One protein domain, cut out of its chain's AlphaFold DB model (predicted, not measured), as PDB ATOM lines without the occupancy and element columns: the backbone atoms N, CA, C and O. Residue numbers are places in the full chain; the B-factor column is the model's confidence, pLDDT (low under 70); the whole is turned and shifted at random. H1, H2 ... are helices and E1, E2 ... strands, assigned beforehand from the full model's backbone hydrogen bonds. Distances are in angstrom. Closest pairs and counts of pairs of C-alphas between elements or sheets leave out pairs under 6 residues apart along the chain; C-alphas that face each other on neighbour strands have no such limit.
ATOM      1  N   SER A  10     242.786 219.765 280.007       84.56
ATOM      2  CA  SER A  10     243.689 218.844 280.701       84.56
ATOM      3  C   SER A  10     244.021 219.308 282.112       84.56
ATOM      4  O   SER A  10     244.370 220.472 282.297       84.56
ATOM      5  N   VAL A  11     244.019 218.382 283.067       86.88
ATOM      6  CA  VAL A  11     244.569 218.581 284.413       86.88
ATOM      7  C   VAL A  11     245.951 217.940 284.453       86.88
ATOM      8  O   VAL A  11     246.133 216.835 283.943       86.88
ATOM      9  N   ARG A  12     246.937 218.642 285.019       87.62
ATOM     10  CA  ARG A  12     248.312 218.153 285.192       87.62
ATOM     11  C   ARG A  12     248.706 218.264 286.655       87.62
ATOM     12  O   ARG A  12     248.390 219.271 287.287       87.62
ATOM     13  N   TRP A  13     249.392 217.257 287.171       90.00
ATOM     14  CA  TRP A  13     249.898 217.239 288.540       90.00
ATOM     15  C   TRP A  13     251.155 216.371 288.626       90.00
ATOM     16  O   TRP A  13     251.487 215.654 287.684       90.00
ATOM     17  N   VAL A  14     251.889 216.476 289.731       87.38
ATOM     18  CA  VAL A  14     253.149 215.757 289.939       87.38
ATOM     19  C   VAL A  14     253.071 215.019 291.267       87.38
ATOM     20  O   VAL A  14     252.703 215.615 292.276       87.38
ATOM     21  N   VAL A  15     253.430 213.736 291.259       86.62
ATOM     22  CA  VAL A  15     253.537 212.893 292.460       86.62
ATOM     23  C   VAL A  15     254.922 212.266 292.461       86.62
ATOM     24  O   VAL A  15     255.312 211.671 291.461       86.62
ATOM     25  N   ALA A  16     255.680 212.431 293.551       83.44
ATOM     26  CA  ALA A  16     257.034 211.880 293.698       83.44
ATOM     27  C   ALA A  16     257.952 212.149 292.477       83.44
ATOM     28  O   ALA A  16     258.687 211.280 292.018       83.44
ATOM     29  N   GLY A  17     257.860 213.350 291.891       83.31
ATOM     30  CA  GLY A  17     258.650 213.749 290.719       83.31
ATOM     31  C   GLY A  17     258.158 213.211 289.366       83.31
ATOM     32  O   GLY A  17     258.685 213.618 288.332       83.31
ATOM     33  N   LYS A  18     257.124 212.362 289.331       83.25
ATOM     34  CA  LYS A  18     256.511 211.861 288.091       83.25
ATOM     35  C   LYS A  18     255.345 212.764 287.663       83.25
ATOM     36  O   LYS A  18     254.419 212.967 288.455       83.25
ATOM     37  N   PRO A  19     255.362 213.328 286.440       83.75
ATOM     38  CA  PRO A  19     254.260 214.137 285.934       83.75
ATOM     39  C   PRO A  19     253.114 213.256 285.425       83.75
ATOM     40  O   PRO A  19     253.313 212.367 284.599       83.75
ATOM     41  N   PHE A  20     251.899 213.567 285.860       84.38
ATOM     42  CA  PHE A  20     250.660 212.937 285.419       84.38
ATOM     43  C   PHE A  20     249.762 213.961 284.723       84.38
ATOM     44  O   PHE A  20     249.779 215.162 285.020       84.38
ATOM     45  N   ARG A  21     248.980 213.483 283.753       83.94
ATOM     46  CA  ARG A  21     248.018 214.285 282.996       83.94
ATOM     47  C   ARG A  21     246.768 213.467 282.735       83.94
ATOM     48  O   ARG A  21     246.868 212.344 282.256       83.94
ATOM     49  N   ASP A  22     245.616 214.100 282.906       81.50
ATOM     50  CA  ASP A  22     244.338 213.577 282.430       81.50
ATOM     51  C   ASP A  22     243.608 214.634 281.591       81.50
ATOM     52  O   ASP A  22     243.843 215.836 281.750       81.50
ATOM     53  N   THR A  23     242.784 214.202 280.635       83.19
ATOM     54  CA  THR A  23     242.088 215.091 279.694       83.19
ATOM     55  C   THR A  23     240.582 214.858 279.746       83.19
ATOM     56  O   THR A  23     240.101 213.752 279.533       83.19
ATOM     57  N   PHE A  24     239.832 215.931 279.981       82.81
ATOM     58  CA  PHE A  24     238.389 215.930 280.176       82.81
ATOM     59  C   PHE A  24     237.664 216.657 279.049       82.81
ATOM     60  O   PHE A  24     238.166 217.622 278.466       82.81
ATOM     61  N   ALA A  25     236.436 216.214 278.783       81.88
ATOM     62  CA  ALA A  25     235.588 216.810 277.762       81.88
ATOM     63  C   ALA A  25     235.111 218.219 278.137       81.88
ATOM     64  O   ALA A  25     234.942 219.042 277.251       81.88
ATOM     65  N   THR A  26     234.885 218.527 279.418       86.75
ATOM     66  CA  THR A  26     234.362 219.836 279.853       86.75
ATOM     67  C   THR A  26     235.179 220.422 281.004       86.75
ATOM     68  O   THR A  26     235.919 219.714 281.688       86.75
ATOM     69  N   GLY A  27     235.040 221.734 281.222       83.62
ATOM     70  CA  GLY A  27     235.732 222.442 282.310       83.62
ATOM     71  C   GLY A  27     235.259 222.027 283.682       83.62
ATOM     72  O   GLY A  27     236.082 221.702 284.523       83.62
ATOM     73  N   ALA A  28     233.945 221.898 283.858       86.62
ATOM     74  CA  ALA A  28     233.376 221.450 285.119       86.62
ATOM     75  C   ALA A  28     233.911 220.071 285.552       86.62
ATOM     76  O   ALA A  28     234.196 219.873 286.731       86.62
ATOM     77  N   LEU A  29     234.104 219.129 284.613       85.69
ATOM     78  CA  LEU A  29     234.725 217.838 284.928       85.69
ATOM     79  C   LEU A  29     236.196 217.993 285.349       85.69
ATOM     80  O   LEU A  29     236.610 217.379 286.331       85.69
ATOM     81  N   ALA A  30     236.964 218.828 284.643       85.00
ATOM     82  CA  ALA A  30     238.361 219.096 284.979       85.00
ATOM     83  C   ALA A  30     238.512 219.765 286.361       85.00
ATOM     84  O   ALA A  30     239.362 219.358 287.153       85.00
ATOM     85  N   ASP A  31     237.656 220.735 286.686       88.19
ATOM     86  CA  ASP A  31     237.687 221.452 287.964       88.19
ATOM     87  C   ASP A  31     237.245 220.566 289.133       88.19
ATOM     88  O   ASP A  31     237.854 220.597 290.208       88.19
ATOM     89  N   ASN A  32     236.238 219.711 288.918       89.12
ATOM     90  CA  ASN A  32     235.841 218.691 289.890       89.12
ATOM     91  C   ASN A  32     237.014 217.744 290.190       89.12
ATOM     92  O   ASN A  32     237.324 217.482 291.352       89.12
ATOM     93  N   TYR A  33     237.703 217.279 289.147       87.75
ATOM     94  CA  TYR A  33     238.848 216.386 289.287       87.75
ATOM     95  C   TYR A  33     240.021 217.052 290.018       87.75
ATOM     96  O   TYR A  33     240.564 216.485 290.966       87.75
ATOM     97  N   ARG A  34     240.364 218.295 289.656       89.38
ATOM     98  CA  ARG A  34     241.371 219.094 290.370       89.38
ATOM     99  C   ARG A  34     241.013 219.263 291.847       89.38
ATOM    100  O   ARG A  34     241.883 219.117 292.700       89.38
ATOM    101  N   SER A  35     239.748 219.550 292.153       90.44
ATOM    102  CA  SER A  35     239.290 219.732 293.535       90.44
ATOM    103  C   SER A  35     239.490 218.465 294.365       90.44
ATOM    104  O   SER A  35     239.973 218.555 295.488       90.44
ATOM    105  N   LYS A  36     239.222 217.280 293.799       88.94
ATOM    106  CA  LYS A  36     239.487 215.993 294.466       88.94
ATOM    107  C   LYS A  36     240.965 215.803 294.810       88.94
ATOM    108  O   LYS A  36     241.269 215.392 295.924       88.94
ATOM    109  N   LEU A  37     241.876 216.147 293.894       89.25
ATOM    110  CA  LEU A  37     243.321 216.066 294.148       89.25
ATOM    111  C   LEU A  37     243.761 217.018 295.270       89.25
ATOM    112  O   LEU A  37     244.528 216.624 296.144       89.25
ATOM    113  N   VAL A  38     243.252 218.254 295.271       89.38
ATOM    114  CA  VAL A  38     243.562 219.248 296.313       89.38
ATOM    115  C   VAL A  38     243.016 218.818 297.676       89.38
ATOM    116  O   VAL A  38     243.700 218.987 298.680       89.38
ATOM    117  N   ILE A  39     241.804 218.259 297.725       91.88
ATOM    118  CA  ILE A  39     241.208 217.743 298.965       91.88
ATOM    119  C   ILE A  39     242.047 216.586 299.510       91.88
ATOM    120  O   ILE A  39     242.478 216.657 300.655       91.88
ATOM    121  N   ALA A  40     242.381 215.597 298.677       88.00
ATOM    122  CA  ALA A  40     243.212 214.467 299.088       88.00
ATOM    123  C   ALA A  40     244.586 214.905 299.626       88.00
ATOM    124  O   ALA A  40     245.068 214.369 300.621       88.00
ATOM    125  N   GLN A  41     245.194 215.924 299.006       87.12
ATOM    126  CA  GLN A  41     246.439 216.515 299.496       87.12
ATOM    127  C   GLN A  41     246.263 217.183 300.869       87.12
ATOM    128  O   GLN A  41     247.119 217.023 301.736       87.12
ATOM    129  N   ARG A  42     245.169 217.928 301.079       88.69
ATOM    130  CA  ARG A  42     244.872 218.602 302.358       88.69
ATOM    131  C   ARG A  42     244.576 217.619 303.485       88.69
ATOM    132  O   ARG A  42     244.948 217.882 304.620       88.69
ATOM    133  N   GLU A  43     243.920 216.509 303.169       89.31
ATOM    134  CA  GLU A  43     243.597 215.438 304.116       89.31
ATOM    135  C   GLU A  43     244.813 214.563 304.468       89.31
ATOM    136  O   GLU A  43     244.726 213.731 305.367       89.31
ATOM    137  N   GLY A  44     245.955 214.744 303.790       84.88
ATOM    138  CA  GLY A  44     247.157 213.938 304.020       84.88
ATOM    139  C   GLY A  44     247.026 212.500 303.514       84.88
ATOM    140  O   GLY A  44     247.715 211.604 303.998       84.88
ATOM    141  N   VAL A  45     246.140 212.265 302.544       86.50
ATOM    142  CA  VAL A  45     245.934 210.945 301.944       86.50
ATOM    143  C   VAL A  45     247.166 210.567 301.124       86.50
ATOM    144  O   VAL A  45     247.668 211.364 300.330       86.50
ATOM    145  N   ALA A  46     247.654 209.338 301.305       84.12
ATOM    146  CA  ALA A  46     248.797 208.832 300.554       84.12
ATOM    147  C   ALA A  46     248.498 208.817 299.048       84.12
ATOM    148  O   ALA A  46     247.401 208.455 298.622       84.12
ATOM    149  N   PHE A  47     249.483 209.193 298.235       84.44
ATOM    150  CA  PHE A  47     249.405 209.068 296.783       84.44
ATOM    151  C   PHE A  47     250.187 207.835 296.346       84.44
ATOM    152  O   PHE A  47     251.318 207.628 296.780       84.44
ATOM    153  N   ASP A  48     249.589 207.032 295.474       80.38
ATOM    154  CA  ASP A  48     250.268 205.906 294.846       80.38
ATOM    155  C   ASP A  48     251.196 206.422 293.736       80.38
ATOM    156  O   ASP A  48     250.749 207.088 292.799       80.38
ATOM    157  N   GLU A  49     252.490 206.114 293.820       79.62
ATOM    158  CA  GLU A  49     253.498 206.525 292.840       79.62
ATOM    159  C   GLU A  49     253.340 205.856 291.466       79.62
ATOM    160  O   GLU A  49     253.878 206.361 290.474       79.62
ATOM    161  N   ALA A  50     252.644 204.716 291.391       74.38
ATOM    162  CA  ALA A  50     252.377 204.022 290.133       74.38
ATOM    163  C   ALA A  50     251.225 204.683 289.360       74.38
ATOM    164  O   ALA A  50     251.313 204.877 288.147       74.38
ATOM    165  N   CYS A  51     250.157 205.060 290.068       68.88
ATOM    166  CA  CYS A  51     248.978 205.715 289.499       68.88
ATOM    167  C   CYS A  51     249.091 207.241 289.417       68.88
ATOM    168  O   CYS A  51     248.402 207.864 288.610       68.88
ATOM    169  N   GLY A  52     249.874 207.850 290.305       76.88
ATOM    170  CA  GLY A  52     249.807 209.282 290.581       76.88
ATOM    171  C   GLY A  52     248.498 209.705 291.243       76.88
ATOM    172  O   GLY A  52     248.183 210.889 291.257       76.88
ATOM    173  N   LEU A  53     247.695 208.774 291.757       81.56
ATOM    174  CA  LEU A  53     246.368 209.058 292.300       81.56
ATOM    175  C   LEU A  53     246.356 208.911 293.820       81.56
ATOM    176  O   LEU A  53     247.132 208.117 294.354       81.56
ATOM    177  N   PRO A  54     245.455 209.624 294.518       84.62
ATOM    178  CA  PRO A  54     245.182 209.354 295.923       84.62
ATOM    179  C   PRO A  54     244.820 207.880 296.132       84.62
ATOM    180  O   PRO A  54     244.063 207.321 295.339       84.62
ATOM    181  N   GLU A  55     245.291 207.276 297.219       83.50
ATOM    182  CA  GLU A  55     245.036 205.884 297.618       83.50
ATOM    183  C   GLU A  55     243.568 205.433 297.467       83.50
ATOM    184  O   GLU A  55     243.348 204.406 296.824       83.50
ATOM    185  N   PRO A  56     242.536 206.183 297.903       78.00
ATOM    186  CA  PRO A  56     241.145 205.774 297.706       78.00
ATOM    187  C   PRO A  56     240.722 205.775 296.230       78.00
ATOM    188  O   PRO A  56     239.934 204.930 295.806       78.00
ATOM    189  N   MET A  57     241.257 206.690 295.417       78.00
ATOM    190  CA  MET A  57     240.987 206.733 293.977       78.00
ATOM    191  C   MET A  57     241.736 205.623 293.235       78.00
ATOM    192  O   MET A  57     241.158 204.978 292.361       78.00
ATOM    193  N   ALA A  58     242.992 205.366 293.605       76.19
ATOM    194  CA  ALA A  58     243.775 204.249 293.090       76.19
ATOM    195  C   ALA A  58     243.102 202.912 293.438       76.19
ATOM    196  O   ALA A  58     242.900 202.072 292.566       76.19
ATOM    197  N   ARG A  59     242.637 202.749 294.683       73.25
ATOM    198  CA  ARG A  59     241.878 201.581 295.141       73.25
ATOM    199  C   ARG A  59     240.599 201.380 294.334       73.25
ATOM    200  O   ARG A  59     240.312 200.251 293.955       73.25
ATOM    201  N   ALA A  60     239.848 202.442 294.047       73.50
ATOM    202  CA  ALA A  60     238.631 202.351 293.242       73.50
ATOM    203  C   ALA A  60     238.910 201.930 291.789       73.50
ATOM    204  O   ALA A  60     238.139 201.160 291.225       73.50
ATOM    205  N   LEU A  61     240.014 202.388 291.190       67.50
ATOM    206  CA  LEU A  61     240.436 201.936 289.857       67.50
ATOM    207  C   LEU A  61     240.938 200.489 289.863       67.50
ATOM    208  O   LEU A  61     240.697 199.749 288.914       67.50
ATOM    209  N   ASN A  62     241.606 200.087 290.941       65.00
ATOM    210  CA  ASN A  62     242.151 198.745 291.116       65.00
ATOM    211  C   ASN A  62     241.111 197.742 291.648       65.00
ATOM    212  O   ASN A  62     241.404 196.549 291.750       65.00
ATOM    213  N   ALA A  63     239.904 198.198 291.994       65.69
ATOM    214  CA  ALA A  63     238.828 197.352 292.484       65.69
ATOM    215  C   ALA A  63     238.337 196.441 291.352       65.69
ATOM    216  O   ALA A  63     237.500 196.814 290.529       65.69
TER     217      ALA A  63
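Overview. This is residues 10 to 63 of the 152 residues of an uncharacterized protein of Actinoplanes teichomyceticus (UniProt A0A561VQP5). A hairpin of two long strands, E1 and E2, has the long helix H1 folded back alongside it, and a loop leads on to the short helix H2, which sits near the later half of H1 and away from the strands. The printed part has 54 residues with two named strands and two named helices, in the order E1, E2, H1, H2. The sheet, E1 - E2, is antiparallel, and the class is mixed, helices and strands. The whole is compact and rounded, with a radius of gyration of the C-alphas of 10.9 A and spans of 27 by 24 by 20 A.

Along the chain. Find C-alpha 10 at (243.689, 218.844, 280.701); from there E1 runs through residues 10 to 15, 16.5 A long. E2, residues 18 to 24, covers 20.2 A. Look next at C-alpha 27, at (235.732, 222.442, 282.310), where H1 begins; it runs to residue 42, 22.4 A away. H2, residues 55 to 62, is 10.1 A long and ends at C-alpha 62, (242.151, 198.745, 291.116).

Arrangement. E1 and E2 form a hairpin, antiparallel at 157 degrees; look at N 11 and O 22, 2.9 A apart, and N 20 and O 13, 2.8 A apart, both within hydrogen-bond range. The closest C-alphas of E1 and H1 are those of Val 11 and Ala 30, 6.3 A apart; those of E2 and H1 are Phe 24 and Ala 30, 5.8 A. H1 and H2 are near each other, with 5 pairs of C-alphas within 10 A. H2 is apart from E1 and from E2. In H1 and H2 every O i to N i+4 pair is within hydrogen-bond range.

Size, cuts and confidence. The two C-alphas farthest apart, those of Ala 25 and Gly 44, are 28.8 A apart. The printed part has no cut. The link from H1 to H2 is long, 12 residues, and within it residues 47 to 48 pair with residues 53 to 54, antiparallel. Mean pLDDT of the printed part is 83.1; residue 51 and residues 61 to 63 are under 70.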